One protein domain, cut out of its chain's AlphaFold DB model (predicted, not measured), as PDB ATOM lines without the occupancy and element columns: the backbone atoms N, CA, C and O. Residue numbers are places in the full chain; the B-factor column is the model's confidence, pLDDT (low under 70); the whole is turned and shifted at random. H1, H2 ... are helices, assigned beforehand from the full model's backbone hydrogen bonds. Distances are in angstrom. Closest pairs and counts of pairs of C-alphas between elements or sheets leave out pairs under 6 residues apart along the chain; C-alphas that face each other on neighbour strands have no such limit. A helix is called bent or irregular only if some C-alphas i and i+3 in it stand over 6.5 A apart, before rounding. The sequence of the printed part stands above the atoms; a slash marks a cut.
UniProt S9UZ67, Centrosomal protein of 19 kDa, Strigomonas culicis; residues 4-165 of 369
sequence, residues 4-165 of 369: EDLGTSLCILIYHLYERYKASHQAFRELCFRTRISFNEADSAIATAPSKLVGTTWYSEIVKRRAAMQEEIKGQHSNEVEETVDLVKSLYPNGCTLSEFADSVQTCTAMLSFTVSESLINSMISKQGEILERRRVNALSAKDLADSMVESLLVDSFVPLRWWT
ATOM      1  N   GLU A   4      46.778 -22.838  80.163       88.81
ATOM      2  CA  GLU A   4      46.891 -23.818  81.253       88.81
ATOM      3  C   GLU A   4      45.822 -24.911  81.133       88.81
ATOM      4  O   GLU A   4      46.059 -26.066  81.494       88.81
ATOM      5  N   ASP A   5      44.701 -24.582  80.484       89.06
ATOM      6  CA  ASP A   5      43.620 -25.499  80.131       89.06
ATOM      7  C   ASP A   5      44.050 -26.519  79.056       89.06
ATOM      8  O   ASP A   5      43.245 -27.348  78.641       89.06
ATOM      9  N   LEU A   6      45.308 -26.517  78.590       93.81
ATOM     10  CA  LEU A   6      45.884 -27.543  77.704       93.81
ATOM     11  C   LEU A   6      46.810 -28.541  78.425       93.81
ATOM     12  O   LEU A   6      47.214 -29.547  77.836       93.81
ATOM     13  N   GLY A   7      47.110 -28.278  79.699       92.88
ATOM     14  CA  GLY A   7      47.978 -29.097  80.537       92.88
ATOM     15  C   GLY A   7      49.425 -28.602  80.543       92.88
ATOM     16  O   GLY A   7      49.966 -28.150  79.531       92.88
ATOM     17  N   THR A   8      50.069 -28.730  81.703       92.19
ATOM     18  CA  THR A   8      51.381 -28.143  82.015       92.19
ATOM     19  C   THR A   8      52.458 -28.494  80.992       92.19
ATOM     20  O   THR A   8      53.188 -27.617  80.535       92.19
ATOM     21  N   SER A   9      52.538 -29.757  80.569       93.25
ATOM     22  CA  SER A   9      53.558 -30.219  79.622       93.25
ATOM     23  C   SER A   9      53.451 -29.536  78.254       93.25
ATOM     24  O   SER A   9      54.471 -29.189  77.654       93.25
ATOM     25  N   LEU A  10      52.228 -29.303  77.759       95.94
ATOM     26  CA  LEU A  10      52.017 -28.597  76.496       95.94
ATOM     27  C   LEU A  10      52.304 -27.102  76.659       95.94
ATOM     28  O   LEU A  10      52.933 -26.510  75.784       95.94
ATOM     29  N   CYS A  11      51.928 -26.500  77.792       95.81
ATOM     30  CA  CYS A  11      52.297 -25.118  78.102       95.81
ATOM     31  C   CYS A  11      53.818 -24.932  78.083       95.81
ATOM     32  O   CYS A  11      54.316 -24.062  77.372       95.81
ATOM     33  N   ILE A  12      54.563 -25.784  78.795       95.44
ATOM     34  CA  ILE A  12      56.032 -25.741  78.834       95.44
ATOM     35  C   ILE A  12      56.603 -25.847  77.419       95.44
ATOM     36  O   ILE A  12      57.469 -25.054  77.048       95.44
ATOM     37  N   LEU A  13      56.090 -26.775  76.602       95.38
ATOM     38  CA  LEU A  13      56.509 -26.906  75.208       95.38
ATOM     39  C   LEU A  13      56.285 -25.606  74.425       95.38
ATOM     40  O   LEU A  13      57.193 -25.162  73.725       95.38
ATOM     41  N   ILE A  14      55.107 -24.988  74.539       96.94
ATOM     42  CA  ILE A  14      54.784 -23.730  73.854       96.94
ATOM     43  C   ILE A  14      55.791 -22.646  74.240       96.94
ATOM     44  O   ILE A  14      56.440 -22.077  73.362       96.94
ATOM     45  N   TYR A  15      55.960 -22.377  75.535       96.69
ATOM     46  CA  TYR A  15      56.861 -21.321  75.995       96.69
ATOM     47  C   TYR A  15      58.311 -21.593  75.580       96.69
ATOM     48  O   TYR A  15      58.955 -20.705  75.022       96.69
ATOM     49  N   HIS A  16      58.781 -22.837  75.720       95.69
ATOM     50  CA  HIS A  16      60.117 -23.238  75.284       95.69
ATOM     51  C   HIS A  16      60.346 -22.993  73.785       95.69
ATOM     52  O   HIS A  16      61.408 -22.515  73.384       95.69
ATOM     53  N   LEU A  17      59.366 -23.304  72.928       95.69
ATOM     54  CA  LEU A  17      59.488 -23.080  71.485       95.69
ATOM     55  C   LEU A  17      59.566 -21.588  71.140       95.69
ATOM     56  O   LEU A  17      60.398 -21.194  70.321       95.69
ATOM     57  N   TYR A  18      58.729 -20.758  71.763       96.31
ATOM     58  CA  TYR A  18      58.734 -19.312  71.523       96.31
ATOM     59  C   TYR A  18      60.015 -18.641  72.023       96.31
ATOM     60  O   TYR A  18      60.561 -17.782  71.331       96.31
ATOM     61  N   GLU A  19      60.539 -19.081  73.166       96.00
ATOM     62  CA  GLU A  19      61.825 -18.618  73.684       96.00
ATOM     63  C   GLU A  19      62.984 -19.039  72.767       96.00
ATOM     64  O   GLU A  19      63.824 -18.222  72.383       96.00
ATOM     65  N   ARG A  20      63.003 -20.309  72.348       94.81
ATOM     66  CA  ARG A  20      64.090 -20.885  71.551       94.81
ATOM     67  C   ARG A  20      64.232 -20.245  70.175       94.81
ATOM     68  O   ARG A  20      65.353 -19.990  69.736       94.81
ATOM     69  N   TYR A  21      63.130 -20.066  69.449       93.19
ATOM     70  CA  TYR A  21      63.207 -19.683  68.040       93.19
ATOM     71  C   TYR A  21      63.306 -18.175  67.811       93.19
ATOM     72  O   TYR A  21      63.716 -17.797  66.717       93.19
ATOM     73  N   LYS A  22      63.001 -17.330  68.813       88.81
ATOM     74  CA  LYS A  22      62.910 -15.848  68.762       88.81
ATOM     75  C   LYS A  22      61.923 -15.295  67.717       88.81
ATOM     76  O   LYS A  22      61.170 -14.375  68.010       88.81
ATOM     77  N   ALA A  23      61.907 -15.850  66.508       88.69
ATOM     78  CA  ALA A  23      60.949 -15.612  65.448       88.69
ATOM     79  C   ALA A  23      59.679 -16.447  65.669       88.69
ATOM     80  O   ALA A  23      59.682 -17.678  65.550       88.69
ATOM     81  N   SER A  24      58.567 -15.757  65.908       90.69
ATOM     82  CA  SER A  24      57.275 -16.364  66.231       90.69
ATOM     83  C   SER A  24      56.757 -17.314  65.144       90.69
ATOM     84  O   SER A  24      56.177 -18.348  65.457       90.69
ATOM     85  N   HIS A  25      57.036 -17.030  63.865       94.50
ATOM     86  CA  HIS A  25      56.648 -17.901  62.749       94.50
ATOM     87  C   HIS A  25      57.299 -19.291  62.832       94.50
ATOM     88  O   HIS A  25      56.643 -20.306  62.596       94.50
ATOM     89  N   GLN A  26      58.589 -19.354  63.175       94.00
ATOM     90  CA  GLN A  26      59.305 -20.624  63.267       94.00
ATOM     91  C   GLN A  26      58.881 -21.407  64.513       94.00
ATOM     92  O   GLN A  26      58.681 -22.617  64.414       94.00
ATOM     93  N   ALA A  27      58.669 -20.718  65.642       96.19
ATOM     94  CA  ALA A  27      58.112 -21.314  66.854       96.19
ATOM     95  C   ALA A  27      56.727 -21.926  66.596       96.19
ATOM     96  O   ALA A  27      56.499 -23.091  66.912       96.19
ATOM     97  N   PHE A  28      55.828 -21.174  65.955       97.06
ATOM     98  CA  PHE A  28      54.477 -21.639  65.654       97.06
ATOM     99  C   PHE A  28      54.467 -22.799  64.654       97.06
ATOM    100  O   PHE A  28      53.761 -23.784  64.849       97.06
ATOM    101  N   ARG A  29      55.307 -22.746  63.611       93.62
ATOM    102  CA  ARG A  29      55.468 -23.878  62.688       93.62
ATOM    103  C   ARG A  29      55.942 -25.136  63.417       93.62
ATOM    104  O   ARG A  29      55.436 -26.221  63.136       93.62
ATOM    105  N   GLU A  30      56.916 -25.000  64.310       93.69
ATOM    106  CA  GLU A  30      57.424 -26.121  65.099       93.69
ATOM    107  C   GLU A  30      56.359 -26.670  66.055       93.69
ATOM    108  O   GLU A  30      56.247 -27.885  66.212       93.69
ATOM    109  N   LEU A  31      55.537 -25.793  66.635       95.94
ATOM    110  CA  LEU A  31      54.407 -26.169  67.479       95.94
ATOM    111  C   LEU A  31      53.376 -26.985  66.690       95.94
ATOM    112  O   LEU A  31      53.112 -28.124  67.065       95.94
ATOM    113  N   CYS A  32      52.884 -26.459  65.562       94.44
ATOM    114  CA  CYS A  32      51.989 -27.167  64.638       94.44
ATOM    115  C   CYS A  32      52.522 -28.557  64.273       94.44
ATOM    116  O   CYS A  32      51.793 -29.546  64.316       94.44
ATOM    117  N   PHE A  33      53.815 -28.633  63.955       91.56
ATOM    118  CA  PHE A  33      54.473 -29.881  63.602       91.56
ATOM    119  C   PHE A  33      54.474 -30.887  64.767       91.56
ATOM    120  O   PHE A  33      54.070 -32.034  64.582       91.56
ATOM    121  N   ARG A  34      54.862 -30.469  65.981       91.75
ATOM    122  CA  ARG A  34      54.916 -31.355  67.161       91.75
ATOM    123  C   ARG A  34      53.544 -31.774  67.680       91.75
ATOM    124  O   ARG A  34      53.437 -32.833  68.293       91.75
ATOM    125  N   THR A  35      52.513 -30.967  67.446       93.81
ATOM    126  CA  THR A  35      51.125 -31.290  67.813       93.81
ATOM    127  C   THR A  35      50.340 -31.939  66.679       93.81
ATOM    128  O   THR A  35      49.149 -32.191  66.841       93.81
ATOM    129  N   ARG A  36      50.969 -32.192  65.520       92.56
ATOM    130  CA  ARG A  36      50.324 -32.793  64.339       92.56
ATOM    131  C   ARG A  36      49.051 -32.030  63.932       92.56
ATOM    132  O   ARG A  36      47.985 -32.622  63.752       92.56
ATOM    133  N   ILE A  37      49.142 -30.700  63.878       92.81
ATOM    134  CA  ILE A  37      48.062 -29.798  63.447       92.81
ATOM    135  C   ILE A  37      48.532 -29.026  62.217       92.81
ATOM    136  O   ILE A  37      49.630 -28.466  62.215       92.81
ATOM    137  N   SER A  38      47.686 -28.985  61.183       91.06
ATOM    138  CA  SER A  38      47.915 -28.280  59.918       91.06
ATOM    139  C   SER A  38      48.409 -26.856  60.139       91.06
ATOM    140  O   SER A  38      47.787 -26.057  60.835       91.06
ATOM    141  N   PHE A  39      49.538 -26.516  59.517       92.56
ATOM    142  CA  PHE A  39      50.056 -25.155  59.573       92.56
ATOM    143  C   PHE A  39      49.187 -24.216  58.724       92.56
ATOM    144  O   PHE A  39      49.089 -24.376  57.498       92.56
ATOM    145  N   ASN A  40      48.617 -23.202  59.374       93.88
ATOM    146  CA  ASN A  40      47.835 -22.146  58.745       93.88
ATOM    147  C   ASN A  40      48.629 -20.826  58.727       93.88
ATOM    148  O   ASN A  40      49.127 -20.365  59.753       93.88
ATOM    149  N   GLU A  41      48.755 -20.214  57.547       94.31
ATOM    150  CA  GLU A  41      49.481 -18.949  57.374       94.31
ATOM    151  C   GLU A  41      48.762 -17.779  58.059       94.31
ATOM    152  O   GLU A  41      49.431 -16.918  58.628       94.31
ATOM    153  N   ALA A  42      47.423 -17.793  58.103       96.50
ATOM    154  CA  ALA A  42      46.640 -16.789  58.822       96.50
ATOM    155  C   ALA A  42      46.898 -16.854  60.337       96.50
ATOM    156  O   ALA A  42      47.182 -15.832  60.963       96.50
ATOM    157  N   ASP A  43      46.905 -18.061  60.909       97.06
ATOM    158  CA  ASP A  43      47.238 -18.257  62.325       97.06
ATOM    159  C   ASP A  43      48.660 -17.803  62.632       97.06
ATOM    160  O   ASP A  43      48.907 -17.222  63.685       97.06
ATOM    161  N   SER A  44      49.602 -18.011  61.710       96.06
ATOM    162  CA  SER A  44      50.983 -17.594  61.925       96.06
ATOM    163  C   SER A  44      51.149 -16.081  62.072       96.06
ATOM    164  O   SER A  44      52.109 -15.664  62.722       96.06
ATOM    165  N   ALA A  45      50.273 -15.273  61.469       96.12
ATOM    166  CA  ALA A  45      50.283 -13.824  61.654       96.12
ATOM    167  C   ALA A  45      49.768 -13.424  63.050       96.12
ATOM    168  O   ALA A  45      50.201 -12.419  63.607       96.12
ATOM    169  N   ILE A  46      48.879 -14.233  63.634       97.12
ATOM    170  CA  ILE A  46      48.299 -14.018  64.966       97.12
ATOM    171  C   ILE A  46      49.242 -14.531  66.059       97.12
ATOM    172  O   ILE A  46      49.438 -13.860  67.074       97.12
ATOM    173  N   ALA A  47      49.853 -15.698  65.837       96.81
ATOM    174  CA  ALA A  47      50.675 -16.478  66.760       96.81
ATOM    175  C   ALA A  47      52.057 -15.848  67.036       96.81
ATOM    176  O   ALA A  47      53.089 -16.519  67.020       96.81
ATOM    177  N   THR A  48      52.083 -14.544  67.295       96.56
ATOM    178  CA  THR A  48      53.274 -13.734  67.582       96.56
ATOM    179  C   THR A  48      53.826 -13.967  68.989       96.56
ATOM    180  O   THR A  48      55.032 -13.846  69.193       96.56
ATOM    181  N   ALA A  49      52.975 -14.367  69.934       96.50
ATOM    182  CA  ALA A  49      53.331 -14.705  71.311       96.50
ATOM    183  C   ALA A  49      52.427 -15.837  71.841       96.50
ATOM    184  O   ALA A  49      51.311 -15.986  71.332       96.50
ATOM    185  N   PRO A  50      52.835 -16.580  72.894       96.81
ATOM    186  CA  PRO A  50      52.016 -17.642  73.484       96.81
ATOM    187  C   PRO A  50      50.593 -17.188  73.838       96.81
ATOM    188  O   PRO A  50      49.623 -17.837  73.461       96.81
ATOM    189  N   SER A  51      50.435 -16.011  74.452       96.12
ATOM    190  CA  SER A  51      49.122 -15.467  74.836       96.12
ATOM    191  C   SER A  51      48.179 -15.198  73.656       96.12
ATOM    192  O   SER A  51      46.966 -15.128  73.843       96.12
ATOM    193  N   LYS A  52      48.708 -15.062  72.433       96.88
ATOM    194  CA  LYS A  52      47.913 -14.853  71.214       96.88
ATOM    195  C   LYS A  52      47.434 -16.155  70.578       96.88
ATOM    196  O   LYS A  52      46.545 -16.105  69.731       96.88
ATOM    197  N   LEU A  53      47.960 -17.309  71.001       97.31
ATOM    198  CA  LEU A  53      47.558 -18.608  70.461       97.31
ATOM    199  C   LEU A  53      46.068 -18.885  70.658       97.31
ATOM    200  O   LEU A  53      45.467 -19.495  69.786       97.31
ATOM    201  N   VAL A  54      45.452 -18.374  71.728       96.94
ATOM    202  CA  VAL A  54      44.013 -18.546  72.009       96.94
ATOM    203  C   VAL A  54      43.123 -18.081  70.842       96.94
ATOM    204  O   VAL A  54      42.036 -18.615  70.651       96.94
ATOM    205  N   GLY A  55      43.592 -17.130  70.025       96.00
ATOM    206  CA  GLY A  55      42.877 -16.629  68.845       96.00
ATOM    207  C   GLY A  55      43.132 -17.397  67.542       96.00
ATOM    208  O   GLY A  55      42.752 -16.907  66.484       96.00
ATOM    209  N   THR A  56      43.815 -18.543  67.584       97.75
ATOM    210  CA  THR A  56      44.214 -19.307  66.387       97.75
ATOM    211  C   THR A  56      43.323 -20.522  66.150       97.75
ATOM    212  O   THR A  56      42.786 -21.112  67.092       97.75
ATOM    213  N   THR A  57      43.228 -20.963  64.892       97.12
ATOM    214  CA  THR A  57      42.576 -22.240  64.563       97.12
ATOM    215  C   THR A  57      43.307 -23.425  65.202       97.12
ATOM    216  O   THR A  57      42.651 -24.346  65.691       97.12
ATOM    217  N   TRP A  58      44.640 -23.353  65.330       96.56
ATOM    218  CA  TRP A  58      45.439 -24.322  66.092       96.56
ATOM    219  C   TRP A  58      44.922 -24.524  67.524       96.56
ATOM    220  O   TRP A  58      44.748 -25.664  67.953       96.56
ATOM    221  N   TYR A  59      44.628 -23.440  68.248       97.19
ATOM    222  CA  TYR A  59      44.144 -23.537  69.627       97.19
ATOM    223  C   TYR A  59      42.739 -24.149  69.704       97.19
ATOM    224  O   TYR A  59      42.469 -25.001  70.546       97.19
ATOM    225  N   SER A  60      41.843 -23.771  68.791       96.62
ATOM    226  CA  SER A  60      40.508 -24.381  68.749       96.62
ATOM    227  C   SER A  60      40.561 -25.891  68.476       96.62
ATOM    228  O   SER A  60      39.854 -26.668  69.116       96.62
ATOM    229  N   GLU A  61      41.458 -26.318  67.584       95.88
ATOM    230  CA  GLU A  61      41.651 -27.724  67.233       95.88
ATOM    231  C   GLU A  61      42.279 -28.512  68.391       95.88
ATOM    232  O   GLU A  61      41.825 -29.612  68.700       95.88
ATOM    233  N   ILE A  62      43.285 -27.959  69.080       96.44
ATOM    234  CA  ILE A  62      43.925 -28.651  70.208       96.44
ATOM    235  C   ILE A  62      42.973 -28.775  71.408       96.44
ATOM    236  O   ILE A  62      42.929 -29.835  72.026       96.44
ATOM    237  N   VAL A  63      42.137 -27.766  71.685       96.12
ATOM    238  CA  VAL A  63      41.077 -27.851  72.710       96.12
ATOM    239  C   VAL A  63      40.066 -28.939  72.352       96.12
ATOM    240  O   VAL A  63      39.741 -29.777  73.191       96.12
ATOM    241  N   LYS A  64      39.613 -28.981  71.093       95.38
ATOM    242  CA  LYS A  64      38.694 -30.020  70.612       95.38
ATOM    243  C   LYS A  64      39.293 -31.422  70.761       95.38
ATOM    244  O   LYS A  64      38.600 -32.337  71.199       95.38
ATOM    245  N   ARG A  65      40.578 -31.592  70.430       95.12
ATOM    246  CA  ARG A  65      41.299 -32.863  70.614       95.12
ATOM    247  C   ARG A  65      41.428 -33.243  72.085       95.12
ATOM    248  O   ARG A  65      41.248 -34.415  72.399       95.12
ATOM    249  N   ARG A  66      41.706 -32.278  72.973       95.19
ATOM    250  CA  ARG A  66      41.761 -32.530  74.419       95.19
ATOM    251  C   ARG A  66      40.417 -33.045  74.923       95.19
ATOM    252  O   ARG A  66      40.389 -34.097  75.545       95.19
ATOM    253  N   ALA A  67      39.327 -32.358  74.584       94.69
ATOM    254  CA  ALA A  67      37.982 -32.765  74.981       94.69
ATOM    255  C   ALA A  67      37.631 -34.170  74.461       94.69
ATOM    256  O   ALA A  67      37.180 -35.014  75.223       94.69
ATOM    257  N   ALA A  68      37.911 -34.461  73.184       94.88
ATOM    258  CA  ALA A  68      37.655 -35.784  72.610       94.88
ATOM    259  C   ALA A  68      38.444 -36.903  73.313       94.88
ATOM    260  O   ALA A  68      37.905 -37.980  73.552       94.88
ATOM    261  N   MET A  69      39.706 -36.649  73.666       95.56
ATOM    262  CA  MET A  69      40.499 -37.588  74.458       95.56
ATOM    263  C   MET A  69      39.921 -37.770  75.865       95.56
ATOM    264  O   MET A  69      39.873 -38.897  76.339       95.56
ATOM    265  N   GLN A  70      39.518 -36.694  76.545       95.19
ATOM    266  CA  GLN A  70      38.941 -36.789  77.889       95.19
ATOM    267  C   GLN A  70      37.673 -37.650  77.882       95.19
ATOM    268  O   GLN A  70      37.523 -38.516  78.737       95.19
ATOM    269  N   GLU A  71      36.817 -37.497  76.869       96.25
ATOM    270  CA  GLU A  71      35.649 -38.365  76.678       96.25
ATOM    271  C   GLU A  71      36.038 -39.827  76.389       96.25
ATOM    272  O   GLU A  71      35.415 -40.744  76.919       96.25
ATOM    273  N   GLU A  72      37.096 -40.073  75.608       95.56
ATOM    274  CA  GLU A  72      37.614 -41.433  75.392       95.56
ATOM    275  C   GLU A  72      38.141 -42.059  76.693       95.56
ATOM    276  O   GLU A  72      37.853 -43.226  76.955       95.56
ATOM    277  N   ILE A  73      38.862 -41.295  77.522       96.12
ATOM    278  CA  ILE A  73      39.354 -41.740  78.835       96.12
ATOM    279  C   ILE A  73      38.175 -42.089  79.749       96.12
ATOM    280  O   ILE A  73      38.161 -43.175  80.322       96.12
ATOM    281  N   LYS A  74      37.153 -41.228  79.835       96.88
ATOM    282  CA  LYS A  74      35.932 -41.515  80.610       96.88
ATOM    283  C   LYS A  74      35.238 -42.789  80.135       96.88
ATOM    284  O   LYS A  74      34.778 -43.575  80.952       96.88
ATOM    285  N   GLY A  75      35.175 -43.003  78.821       97.31
ATOM    286  CA  GLY A  75      34.600 -44.216  78.245       97.31
ATOM    287  C   GLY A  75      35.416 -45.478  78.544       97.31
ATOM    288  O   GLY A  75      34.836 -46.535  78.764       97.31
ATOM    289  N   GLN A  76      36.751 -45.381  78.562       97.06
ATOM    290  CA  GLN A  76      37.644 -46.500  78.894       97.06
ATOM    291  C   GLN A  76      37.623 -46.855  80.386       97.06
ATOM    292  O   GLN A  76      37.773 -48.027  80.720       97.06
ATOM    293  N   HIS A  77      37.403 -45.862  81.250       97.31
ATOM    294  CA  HIS A  77      37.393 -45.983  82.709       97.31
ATOM    295  C   HIS A  77      35.992 -45.748  83.295       97.31
ATOM    296  O   HIS A  77      35.824 -45.064  84.304       97.31
ATOM    297  N   SER A  78      34.951 -46.265  82.634       97.94
ATOM    298  CA  SER A  78      33.562 -46.002  83.030       97.94
ATOM    299  C   SER A  78      33.222 -46.548  84.417       97.94
ATOM    300  O   SER A  78      32.417 -45.947  85.122       97.94
ATOM    301  N   ASN A  79      33.844 -47.663  84.811       97.75
ATOM    302  CA  ASN A  79      33.618 -48.289  86.112       97.75
ATOM    303  C   ASN A  79      34.183 -47.418  87.239       97.75
ATOM    304  O   ASN A  79      33.510 -47.186  88.235       97.75
ATOM    305  N   GLU A  80      35.393 -46.889  87.060       97.88
ATOM    306  CA  GLU A  80      36.040 -45.986  88.010       97.88
ATOM    307  C   GLU A  80      35.288 -44.648  88.103       97.88
ATOM    308  O   GLU A  80      35.209 -44.041  89.173       97.88
ATOM    309  N   VAL A  81      34.698 -44.188  86.991       98.12
ATOM    310  CA  VAL A  81      33.813 -43.013  86.971       98.12
ATOM    311  C   VAL A  81      32.548 -43.273  87.793       98.12
ATOM    312  O   VAL A  81      32.199 -42.439  88.627       98.12
ATOM    313  N   GLU A  82      31.877 -44.409  87.591       98.25
ATOM    314  CA  GLU A  82      30.684 -44.794  88.358       98.25
ATOM    315  C   GLU A  82      31.005 -44.942  89.852       98.25
ATOM    316  O   GLU A  82      30.338 -44.324  90.680       98.25
ATOM    317  N   GLU A  83      32.095 -45.639  90.186       97.81
ATOM    318  CA  GLU A  83      32.592 -45.779  91.558       97.81
ATOM    319  C   GLU A  83      32.830 -44.415  92.216       97.81
ATOM    320  O   GLU A  83      32.363 -44.170  93.326       97.81
ATOM    321  N   THR A  84      33.515 -43.498  91.520       98.19
ATOM    322  CA  THR A  84      33.790 -42.147  92.036       98.19
ATOM    323  C   THR A  84      32.492 -41.390  92.311       98.19
ATOM    324  O   THR A  84      32.344 -40.755  93.357       98.19
ATOM    325  N   VAL A  85      31.531 -41.454  91.385       98.44
ATOM    326  CA  VAL A  85      30.238 -40.775  91.518       98.44
ATOM    327  C   VAL A  85      29.432 -41.340  92.689       98.44
ATOM    328  O   VAL A  85      28.864 -40.566  93.467       98.44
ATOM    329  N   ASP A  86      29.384 -42.660  92.830       98.44
ATOM    330  CA  ASP A  86      28.636 -43.333  93.890       98.44
ATOM    331  C   ASP A  86      29.268 -43.106  95.264       98.44
ATOM    332  O   ASP A  86      28.559 -42.795  96.226       98.44
ATOM    333  N   LEU A  87      30.600 -43.154  95.347       98.38
ATOM    334  CA  LEU A  87      31.350 -42.848  96.561       98.38
ATOM    335  C   LEU A  87      31.065 -41.422  97.047       98.38
ATOM    336  O   LEU A  87      30.710 -41.226  98.212       98.38
ATOM    337  N   VAL A  88      31.161 -40.428  96.156       98.38
ATOM    338  CA  VAL A  88      30.899 -39.022  96.501       98.38
ATOM    339  C   VAL A  88      29.461 -38.835  96.973       98.38
ATOM    340  O   VAL A  88      29.229 -38.193  97.997       98.38
ATOM    341  N   LYS A  89      28.482 -39.425  96.276       98.31
ATOM    342  CA  LYS A  89      27.068 -39.349  96.678       98.31
ATOM    343  C   LYS A  89      26.794 -40.048  98.008       98.31
ATOM    344  O   LYS A  89      25.920 -39.598  98.744       98.31
ATOM    345  N   SER A  90      27.513 -41.127  98.313       98.38
ATOM    346  CA  SER A  90      27.369 -41.854  99.575       98.38
ATOM    347  C   SER A  90      27.964 -41.085 100.755       98.38
ATOM    348  O   SER A  90      27.352 -41.048 101.819       98.38
ATOM    349  N   LEU A  91      29.152 -40.495 100.592       98.12
ATOM    350  CA  LEU A  91      29.842 -39.769 101.665       98.12
ATOM    351  C   LEU A  91      29.280 -38.357 101.870       98.12
ATOM    352  O   LEU A  91      29.152 -37.901 103.005       98.12
ATOM    353  N   TYR A  92      28.900 -37.685 100.783       98.12
ATOM    354  CA  TYR A  92      28.457 -36.291 100.771       98.12
ATOM    355  C   TYR A  92      27.118 -36.142 100.027       98.12
ATOM    356  O   TYR A  92      27.048 -35.437  99.018       98.12
ATOM    357  N   PRO A  93      26.013 -36.756 100.502       97.94
ATOM    358  CA  PRO A  93      24.725 -36.763  99.791       97.94
ATOM    359  C   PRO A  93      24.128 -35.366  99.577       97.94
ATOM    360  O   PRO A  93      23.437 -35.126  98.589       97.94
ATOM    361  N   ASN A  94      24.428 -34.423 100.477       97.94
ATOM    362  CA  ASN A  94      24.004 -33.023 100.375       97.94
ATOM    363  C   ASN A  94      25.065 -32.123  99.717       97.94
ATOM    364  O   ASN A  94      24.868 -30.911  99.631       97.94
ATOM    365  N   GLY A  95      26.176 -32.699  99.252       97.50
ATOM    366  CA  GLY A  95      27.356 -31.960  98.824       97.50
ATOM    367  C   GLY A  95      28.240 -31.515  99.990       97.50
ATOM    368  O   GLY A  95      28.191 -32.107 101.067       97.50
ATOM    369  N   CYS A  96      29.056 -30.484  99.770       97.94
ATOM    370  CA  CYS A  96      29.992 -29.961 100.768       97.94
ATOM    371  C   CYS A  96      30.009 -28.428 100.777       97.94
ATOM    372  O   CYS A  96      29.730 -27.775  99.767       97.94
ATOM    373  N   THR A  97      30.362 -27.832 101.913       98.06
ATOM    374  CA  THR A  97      30.647 -26.392 101.983       98.06
ATOM    375  C   THR A  97      32.037 -26.075 101.427       98.06
ATOM    376  O   THR A  97      32.885 -26.956 101.291       98.06
ATOM    377  N   LEU A  98      32.306 -24.800 101.119       96.56
ATOM    378  CA  LEU A  98      33.636 -24.364 100.675       96.56
ATOM    379  C   LEU A  98      34.726 -24.668 101.721       96.56
ATOM    380  O   LEU A  98      35.834 -25.043 101.349       96.56
ATOM    381  N   SER A  99      34.408 -24.559 103.016       97.00
ATOM    382  CA  SER A  99      35.327 -24.897 104.113       97.00
ATOM    383  C   SER A  99      35.646 -26.389 104.203       97.00
ATOM    384  O   SER A  99      36.733 -26.745 104.635       97.00
ATOM    385  N   GLU A 100      34.720 -27.251 103.787       97.81
ATOM    386  CA  GLU A 100      34.879 -28.711 103.826       97.81
ATOM    387  C   GLU A 100      35.439 -29.272 102.514       97.81
ATOM    388  O   GLU A 100      35.717 -30.466 102.428       97.81
ATOM    389  N   PHE A 101      35.578 -28.451 101.467       97.81
ATOM    390  CA  PHE A 101      35.903 -28.923 100.120       97.81
ATOM    391  C   PHE A 101      37.227 -29.698 100.067       97.81
ATOM    392  O   PHE A 101      37.274 -30.785  99.493       97.81
ATOM    393  N   ALA A 102      38.283 -29.175 100.696       97.94
ATOM    394  CA  ALA A 102      39.591 -29.830 100.725       97.94
ATOM    395  C   ALA A 102      39.523 -31.207 101.408       97.94
ATOM    396  O   ALA A 102      39.931 -32.207 100.816       97.94
ATOM    397  N   ASP A 103      38.930 -31.264 102.602       98.44
ATOM    398  CA  ASP A 103      38.768 -32.497 103.379       98.44
ATOM    399  C   ASP A 103      37.877 -33.507 102.647       98.44
ATOM    400  O   ASP A 103      38.143 -34.710 102.669       98.44
ATOM    401  N   SER A 104      36.849 -33.025 101.942       98.12
ATOM    402  CA  SER A 104      35.943 -33.863 101.152       98.12
ATOM    403  C   SER A 104      36.663 -34.528  99.986       98.12
ATOM    404  O   SER A 104      36.530 -35.735  99.781       98.12
ATOM    405  N   VAL A 105      37.480 -33.764  99.254       98.19
ATOM    406  CA  VAL A 105      38.304 -34.290  98.161       98.19
ATOM    407  C   VAL A 105      39.334 -35.295  98.689       98.19
ATOM    408  O   VAL A 105      39.474 -36.377  98.118       98.19
ATOM    409  N   GLN A 106      40.025 -34.990  99.791       98.12
ATOM    410  CA  GLN A 106      41.005 -35.902 100.398       98.12
ATOM    411  C   GLN A 106      40.363 -37.200 100.903       98.12
ATOM    412  O   GLN A 106      40.870 -38.288 100.638       98.12
ATOM    413  N   THR A 107      39.212 -37.104 101.569       98.31
ATOM    414  CA  THR A 107      38.487 -38.274 102.081       98.31
ATOM    415  C   THR A 107      37.998 -39.157 100.940       98.31
ATOM    416  O   THR A 107      38.207 -40.367 100.971       98.31
ATOM    417  N   CYS A 108      37.391 -38.567  99.904       98.00
ATOM    418  CA  CYS A 108      36.939 -39.338  98.751       98.00
ATOM    419  C   CYS A 108      38.127 -39.996  98.039       98.00
ATOM    420  O   CYS A 108      38.078 -41.188  97.771       98.00
ATOM    421  N   THR A 109      39.222 -39.268  97.790       97.44
ATOM    422  CA  THR A 109      40.404 -39.836  97.111       97.44
ATOM    423  C   THR A 109      41.080 -40.965  97.879       97.44
ATOM    424  O   THR A 109      41.537 -41.913  97.252       97.44
ATOM    425  N   ALA A 110      41.099 -40.911  99.213       97.62
ATOM    426  CA  ALA A 110      41.626 -41.992 100.046       97.62
ATOM    427  C   ALA A 110      40.790 -43.286  99.980       97.62
ATOM    428  O   ALA A 110      41.288 -44.352 100.334       97.62
ATOM    429  N   MET A 111      39.530 -43.187  99.548       97.81
ATOM    430  CA  MET A 111      38.569 -44.292  99.493       97.81
ATOM    431  C   MET A 111      38.373 -44.860  98.077       97.81
ATOM    432  O   MET A 111      37.654 -45.845  97.928       97.81
ATOM    433  N   LEU A 112      38.986 -44.258  97.051       96.56
ATOM    434  CA  LEU A 112      38.924 -44.749  95.672       96.56
ATOM    435  C   LEU A 112      39.768 -46.017  95.493       96.56
ATOM    436  O   LEU A 112      40.833 -46.167  96.093       96.56
ATOM    437  N   SER A 113      39.333 -46.901  94.597       95.75
ATOM    438  CA  SER A 113      40.071 -48.113  94.223       95.75
ATOM    439  C   SER A 113      41.377 -47.857  93.455       95.75
ATOM    440  O   SER A 113      42.205 -48.764  93.329       95.75
ATOM    441  N   PHE A 114      41.590 -46.636  92.951       94.62
ATOM    442  CA  PHE A 114      42.762 -46.251  92.167       94.62
ATOM    443  C   PHE A 114      43.591 -45.155  92.843       94.62
ATOM    444  O   PHE A 114      43.099 -44.319  93.596       94.62
ATOM    445  N   THR A 115      44.890 -45.144  92.546       95.00
ATOM    446  CA  THR A 115      45.832 -44.190  93.137       95.00
ATOM    447  C   THR A 115      45.819 -42.859  92.395       95.00
ATOM    448  O   THR A 115      46.104 -42.814  91.197       95.00
ATOM    449  N   VAL A 116      45.596 -41.766  93.122       95.88
ATOM    450  CA  VAL A 116      45.711 -40.396  92.608       95.88
ATOM    451  C   VAL A 116      46.967 -39.745  93.182       95.88
ATOM    452  O   VAL A 116      47.231 -39.837  94.378       95.88
ATOM    453  N   SER A 117      47.758 -39.074  92.340       95.69
ATOM    454  CA  SER A 117      48.950 -38.365  92.825       95.69
ATOM    455  C   SER A 117      48.567 -37.208  93.752       95.69
ATOM    456  O   SER A 117      47.689 -36.411  93.417       95.69
ATOM    457  N   GLU A 118      49.288 -37.048  94.861       96.88
ATOM    458  CA  GLU A 118      49.072 -35.955  95.817       96.88
ATOM    459  C   GLU A 118      49.186 -34.568  95.157       96.88
ATOM    460  O   GLU A 118      48.406 -33.661  95.444       96.88
ATOM    461  N   SER A 119      50.090 -34.410  94.184       95.00
ATOM    462  CA  SER A 119      50.218 -33.172  93.408       95.00
ATOM    463  C   SER A 119      48.948 -32.811  92.635       95.00
ATOM    464  O   SER A 119      48.632 -31.629  92.500       95.00
ATOM    465  N   LEU A 120      48.218 -33.810  92.131       94.81
ATOM    466  CA  LEU A 120      46.968 -33.588  91.404       94.81
ATOM    467  C   LEU A 120      45.834 -33.227  92.367       94.81
ATOM    468  O   LEU A 120      45.093 -32.288  92.091       94.81
ATOM    469  N   ILE A 121      45.771 -33.892  93.527       97.31
ATOM    470  CA  ILE A 121      44.829 -33.576  94.612       97.31
ATOM    471  C   ILE A 121      45.009 -32.120  95.052       97.31
ATOM    472  O   ILE A 121      44.066 -31.331  95.003       97.31
ATOM    473  N   ASN A 122      46.239 -31.731  95.389       97.06
ATOM    474  CA  ASN A 122      46.550 -30.369  95.815       97.06
ATOM    475  C   ASN A 122      46.264 -29.350  94.702       97.06
ATOM    476  O   ASN A 122      45.654 -28.313  94.957       97.06
ATOM    477  N   SER A 123      46.626 -29.658  93.447       94.38
ATOM    478  CA  SER A 123      46.311 -28.780  92.317       94.38
ATOM    479  C   SER A 123      44.806 -28.609  92.112       94.38
ATOM    480  O   SER A 123      44.389 -27.512  91.738       94.38
ATOM    481  N   MET A 124      44.000 -29.658  92.293       95.38
ATOM    482  CA  MET A 124      42.543 -29.568  92.202       95.38
ATOM    483  C   MET A 124      41.997 -28.696  93.331       95.38
ATOM    484  O   MET A 124      41.244 -27.766  93.051       95.38
ATOM    485  N   ILE A 125      42.394 -28.965  94.580       97.62
ATOM    486  CA  ILE A 125      41.920 -28.230  95.758       97.62
ATOM    487  C   ILE A 125      42.194 -26.734  95.596       97.62
ATOM    488  O   ILE A 125      41.272 -25.931  95.733       97.62
ATOM    489  N   SER A 126      43.422 -26.356  95.228       96.25
ATOM    490  CA  SER A 126      43.780 -24.951  95.017       96.25
ATOM    491  C   SER A 126      42.996 -24.320  93.864       96.25
ATOM    492  O   SER A 126      42.331 -23.306  94.060       96.25
ATOM    493  N   LYS A 127      43.013 -24.925  92.666       93.94
ATOM    494  CA  LYS A 127      42.368 -24.333  91.480       93.94
ATOM    495  C   LYS A 127      40.855 -24.228  91.639       93.94
ATOM    496  O   LYS A 127      40.275 -23.186  91.340       93.94
ATOM    497  N   GLN A 128      40.212 -25.298  92.094       95.44
ATOM    498  CA  GLN A 128      38.763 -25.326  92.236       95.44
ATOM    499  C   GLN A 128      38.309 -24.481  93.429       95.44
ATOM    500  O   GLN A 128      37.314 -23.769  93.303       95.44
ATOM    501  N   GLY A 129      39.069 -24.461  94.529       95.50
ATOM    502  CA  GLY A 129      38.836 -23.554  95.652       95.50
ATOM    503  C   GLY A 129      38.837 -22.086  95.218       95.50
ATOM    504  O   GLY A 129      37.863 -21.376  95.464       95.50
ATOM    505  N   GLU A 130      39.855 -21.655  94.462       95.75
ATOM    506  CA  GLU A 130      39.921 -20.295  93.905       95.75
ATOM    507  C   GLU A 130      38.746 -19.978  92.965       95.75
ATOM    508  O   GLU A 130      38.227 -18.857  92.955       95.75
ATOM    509  N   ILE A 131      38.314 -20.945  92.144       94.69
ATOM    510  CA  ILE A 131      37.170 -20.772  91.236       94.69
ATOM    511  C   ILE A 131      35.870 -20.600  92.028       94.69
ATOM    512  O   ILE A 131      35.075 -19.714  91.694       94.69
ATOM    513  N   LEU A 132      35.646 -21.420  93.056       95.50
ATOM    514  CA  LEU A 132      34.458 -21.358  93.909       95.50
ATOM    515  C   LEU A 132      34.417 -20.052  94.708       95.50
ATOM    516  O   LEU A 132      33.384 -19.379  94.717       95.50
ATOM    517  N   GLU A 133      35.550 -19.631  95.273       96.38
ATOM    518  CA  GLU A 133      35.682 -18.366  95.998       96.38
ATOM    519  C   GLU A 133      35.410 -17.164  95.081       96.38
ATOM    520  O   GLU A 133      34.573 -16.309  95.385       96.38
ATOM    521  N   ARG A 134      36.026 -17.136  93.891       97.25
ATOM    522  CA  ARG A 134      35.816 -16.069  92.897       97.25
ATOM    523  C   ARG A 134      34.359 -15.976  92.444       97.25
ATOM    524  O   ARG A 134      33.879 -14.883  92.147       97.25
ATOM    525  N   ARG A 135      33.651 -17.108  92.384       97.00
ATOM    526  CA  ARG A 135      32.223 -17.182  92.037       97.00
ATOM    527  C   ARG A 135      31.290 -16.984  93.236       97.00
ATOM    528  O   ARG A 135      30.082 -16.916  93.024       97.00
ATOM    529  N   ARG A 136      31.824 -16.856  94.457       97.12
ATOM    530  CA  ARG A 136      31.069 -16.777  95.722       97.12
ATOM    531  C   ARG A 136      30.113 -17.961  95.920       97.12
ATOM    532  O   ARG A 136      28.986 -17.793  96.384       97.12
ATOM    533  N   VAL A 137      30.554 -19.157  95.532       97.19
ATOM    534  CA  VAL A 137      29.813 -20.406  95.737       97.19
ATOM    535  C   VAL A 137      30.199 -20.965  97.104       97.19
ATOM    536  O   VAL A 137      31.309 -21.451  97.288       97.19
ATOM    537  N   ASN A 138      29.284 -20.876  98.071       96.44
ATOM    538  CA  ASN A 138      29.547 -21.292  99.457       96.44
ATOM    539  C   ASN A 138      29.322 -22.794  99.699       96.44
ATOM    540  O   ASN A 138      29.811 -23.332 100.691       96.44
ATOM    541  N   ALA A 139      28.566 -23.453  98.820       97.25
ATOM    542  CA  ALA A 139      28.275 -24.877  98.884       97.25
ATOM    543  C   ALA A 139      28.240 -25.468  97.473       97.25
ATOM    544  O   ALA A 139      27.724 -24.840  96.545       97.25
ATOM    545  N   LEU A 140      28.791 -26.667  97.331       97.69
ATOM    546  CA  LEU A 140      28.845 -27.439  96.100       97.69
ATOM    547  C   LEU A 140      27.895 -28.625  96.236       97.69
ATOM    548  O   LEU A 140      27.914 -29.286  97.269       97.69
ATOM    549  N   SER A 141      27.063 -28.902  95.229       98.19
ATOM    550  CA  SER A 141      26.175 -30.068  95.282       98.19
ATOM    551  C   SER A 141      26.971 -31.377  95.187       98.19
ATOM    552  O   SER A 141      28.079 -31.395  94.652       98.19
ATOM    553  N   ALA A 142      26.395 -32.495  95.644       98.06
ATOM    554  CA  ALA A 142      27.015 -33.819  95.507       98.06
ATOM    555  C   ALA A 142      27.366 -34.144  94.044       98.06
ATOM    556  O   ALA A 142      28.405 -34.731  93.757       98.06
ATOM    557  N   LYS A 143      26.505 -33.715  93.112       97.88
ATOM    558  CA  LYS A 143      26.726 -33.875  91.676       97.88
ATOM    559  C   LYS A 143      27.913 -33.042  91.196       97.88
ATOM    560  O   LYS A 143      28.790 -33.587  90.544       97.88
ATOM    561  N   ASP A 144      27.958 -31.754  91.533       97.69
ATOM    562  CA  ASP A 144      29.043 -30.878  91.078       97.69
ATOM    563  C   ASP A 144      30.395 -31.282  91.694       97.69
ATOM    564  O   ASP A 144      31.432 -31.151  91.045       97.69
ATOM    565  N   LEU A 145      30.395 -31.801  92.930       97.81
ATOM    566  CA  LEU A 145      31.580 -32.382  93.564       97.81
ATOM    567  C   LEU A 145      32.049 -33.630  92.809       97.81
ATOM    568  O   LEU A 145      33.227 -33.719  92.466       97.81
ATOM    569  N   ALA A 146      31.130 -34.552  92.504       98.00
ATOM    570  CA  ALA A 146      31.434 -35.762  91.749       98.00
ATOM    571  C   ALA A 146      31.962 -35.435  90.344       98.00
ATOM    572  O   ALA A 146      33.024 -35.922  89.966       98.00
ATOM    573  N   ASP A 147      31.283 -34.549  89.609       97.19
ATOM    574  CA  ASP A 147      31.701 -34.097  88.278       97.19
ATOM    575  C   ASP A 147      33.098 -33.450  88.345       97.19
ATOM    576  O   ASP A 147      33.969 -33.747  87.526       97.19
ATOM    577  N   SER A 148      33.366 -32.622  89.364       96.19
ATOM    578  CA  SER A 148      34.682 -32.003  89.554       96.19
ATOM    579  C   SER A 148      35.778 -33.030  89.847       96.19
ATOM    580  O   SER A 148      36.888 -32.872  89.336       96.19
ATOM    581  N   MET A 149      35.497 -34.051  90.663       97.44
ATOM    582  CA  MET A 149      36.445 -35.126  90.975       97.44
ATOM    583  C   MET A 149      36.727 -36.004  89.756       97.44
ATOM    584  O   MET A 149      37.886 -36.307  89.475       97.44
ATOM    585  N   VAL A 150      35.690 -36.363  88.997       96.94
ATOM    586  CA  VAL A 150      35.842 -37.135  87.761       96.94
ATOM    587  C   VAL A 150      36.704 -36.367  86.760       96.94
ATOM    588  O   VAL A 150      37.692 -36.904  86.269       96.94
ATOM    589  N   GLU A 151      36.394 -35.097  86.494       94.50
ATOM    590  CA  GLU A 151      37.128 -34.304  85.498       94.50
ATOM    591  C   GLU A 151      38.561 -33.966  85.936       94.50
ATOM    592  O   GLU A 151      39.493 -34.064  85.140       94.50
ATOM    593  N   SER A 152      38.756 -33.557  87.195       93.38
ATOM    594  CA  SER A 152      40.033 -32.972  87.643       93.38
ATOM    595  C   SER A 152      40.993 -33.975  88.279       93.38
ATOM    596  O   SER A 152      42.181 -33.680  88.380       93.38
ATOM    597  N   LEU A 153      40.501 -35.128  88.743       94.94
ATOM    598  CA  LEU A 153      41.342 -36.156  89.362       94.94
ATOM    599  C   LEU A 153      41.390 -37.408  88.514       94.94
ATOM    600  O   LEU A 153      42.471 -37.786  88.076       94.94
ATOM    601  N   LEU A 154      40.238 -38.035  88.265       95.62
ATOM    602  CA  LEU A 154      40.198 -39.299  87.537       95.62
ATOM    603  C   LEU A 154      40.729 -39.086  86.123       95.62
ATOM    604  O   LEU A 154      41.775 -39.627  85.776       95.62
ATOM    605  N   VAL A 155      40.074 -38.238  85.331       95.88
ATOM    606  CA  VAL A 155      40.449 -38.030  83.929       95.88
ATOM    607  C   VAL A 155      41.882 -37.516  83.818       95.88
ATOM    608  O   VAL A 155      42.682 -38.118  83.104       95.88
ATOM    609  N   ASP A 156      42.244 -36.461  84.553       94.31
ATOM    610  CA  ASP A 156      43.591 -35.884  84.491       94.31
ATOM    611  C   ASP A 156      44.697 -36.844  84.993       94.31
ATOM    612  O   ASP A 156      45.831 -36.736  84.523       94.31
ATOM    613  N   SER A 157      44.395 -37.827  85.857       94.94
ATOM    614  CA  SER A 157      45.363 -38.869  86.256       94.94
ATOM    615  C   SER A 157      45.692 -39.860  85.135       94.94
ATOM    616  O   SER A 157      46.802 -40.393  85.089       94.94
ATOM    617  N   PHE A 158      44.763 -40.060  84.196       94.88
ATOM    618  CA  PHE A 158      44.940 -40.938  83.038       94.88
ATOM    619  C   PHE A 158      45.394 -40.193  81.775       94.88
ATOM    620  O   PHE A 158      45.758 -40.835  80.787       94.88
ATOM    621  N   VAL A 159      45.420 -38.852  81.773       94.44
ATOM    622  CA  VAL A 159      45.909 -38.067  80.627       94.44
ATOM    623  C   VAL A 159      47.418 -38.286  80.449       94.44
ATOM    624  O   VAL A 159      48.214 -37.910  81.314       94.44
ATOM    625  N   PRO A 160      47.877 -38.810  79.293       93.00
ATOM    626  CA  PRO A 160      49.304 -38.960  79.047       93.00
ATOM    627  C   PRO A 160      50.018 -37.603  79.042       93.00
ATOM    628  O   PRO A 160      49.545 -36.641  78.431       93.00
ATOM    629  N   LEU A 161      51.234 -37.542  79.598       90.44
ATOM    630  CA  LEU A 161      52.060 -36.318  79.630       90.44
ATOM    631  C   LEU A 161      52.215 -35.637  78.263       90.44
ATOM    632  O   LEU A 161      52.395 -34.423  78.189       90.44
ATOM    633  N   ARG A 162      52.170 -36.423  77.182       92.06
ATOM    634  CA  ARG A 162      52.293 -35.978  75.788       92.06
ATOM    635  C   ARG A 162      51.076 -36.346  74.957       92.06
ATOM    636  O   ARG A 162      51.204 -36.770  73.806       92.06
ATOM    637  N   TRP A 163      49.897 -36.201  75.540       94.25
ATOM    638  CA  TRP A 163      48.639 -36.608  74.930       94.25
ATOM    639  C   TRP A 163      48.445 -36.130  73.480       94.25
ATOM    640  O   TRP A 163      47.950 -36.881  72.642       94.25
ATOM    641  N   TRP A 164      48.930 -34.930  73.142       93.38
ATOM    642  CA  TRP A 164      48.849 -34.339  71.798       93.38
ATOM    643  C   TRP A 164      49.633 -35.103  70.717       93.38
ATOM    644  O   TRP A 164      49.497 -34.809  69.532       93.38
ATOM    645  N   THR A 165      50.491 -36.050  71.103       88.88
ATOM    646  CA  THR A 165      51.193 -36.946  70.167       88.88
ATOM    647  C   THR A 165      50.460 -38.262  69.940       88.88
ATOM    648  O   THR A 165      50.631 -38.885  68.894       88.88
TER     649      THR A 165
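AT A GLANCE: This is residues 4 to 165 of the 369 residues of the protein "Centrosomal protein of 19 kDa" of Strigomonas culicis (UniProt S9UZ67). Two lobes of crossed helices are bridged by the long helix H5: H1, H2, H3 and H4 make one lobe, and H6, H7, H8 and H9 the other. In the second lobe H6 and H8 pack on H9, H7 packs on H6 and H8, and after H9 residues 159 to 165 fold back toward the first lobe. The printed part has 162 residues with nine named helices, H1 to H9 in order along the chain, and no named strand; its class is all helix. It is only just loose, close to compact, with a radius of gyration of the C-alphas of 18.5 A and spans of 53 by 34 by 23 A.

HOW THE PARTS SIT: H1, residues 8 to 21, and H2, residues 24 to 34, form a helical hairpin at a steep tilt of 43 degrees; their closest C-alphas, of Tyr 18 and Ala 27, are 5.1 A apart. H3, residues 41 to 46, touches H2, closest at the C-alphas of His 25 and Ser 44, 5.7 A. H4, residues 50 to 55, only just touches residues 14 to 18 of H1, with 3 pairs of C-alphas within 8 A, closest at Tyr 15 and Pro 50, 6.6 A. H5, residues 57 to 76, with its residues 70 to 74 touches residues 155 to 158 of H9, residues 142 to 158, about perpendicular at 78 degrees, closest at the C-alphas of Gln 70 and Val 155, 6.3 A. H9 is the hub, touching three helices. H6, residues 78 to 91, touches H9 at a steep tilt of 39 degrees, opposite ways, with the C-alphas of Val 85 and Ala 146 5.2 A apart. H7, residues 98 to 111, and H8, residues 118 to 134, form a hairpin at a shallow tilt of 25 degrees, closest at the C-alphas of Ala 102 and Ile 125, 5.7 A. H1 and H9 are apart. Every O i to N i+4 pair is within hydrogen-bond range in H1, H2, H5, H6 and H8, against 1 of 2 in H3, 8 of 10 in H7, 11 of 13 in H9 and 0 of 2 in H4, which has 2 of 3 O i to N i+3 pairs within range.

IN THESE COORDINATES: H1 begins at C-alpha 8 (51.381, -28.143, 82.015). H5 measures 28.6 A, H8 24.1 A and H9 23.0 A, which ends at C-alpha 158 (44.940, -40.938, 83.038). H7 is irregular, with C-alphas 99 and 102 7.3 A apart, and H4 only just, with C-alphas 51 and 54 6.6 A apart.

THE WHOLE: The C-alphas farthest apart, of Ala 23 and Ser 90, are 54.6 A apart. The printed part has no cut, no link is long, and no printed residue is under 70 in pLDDT.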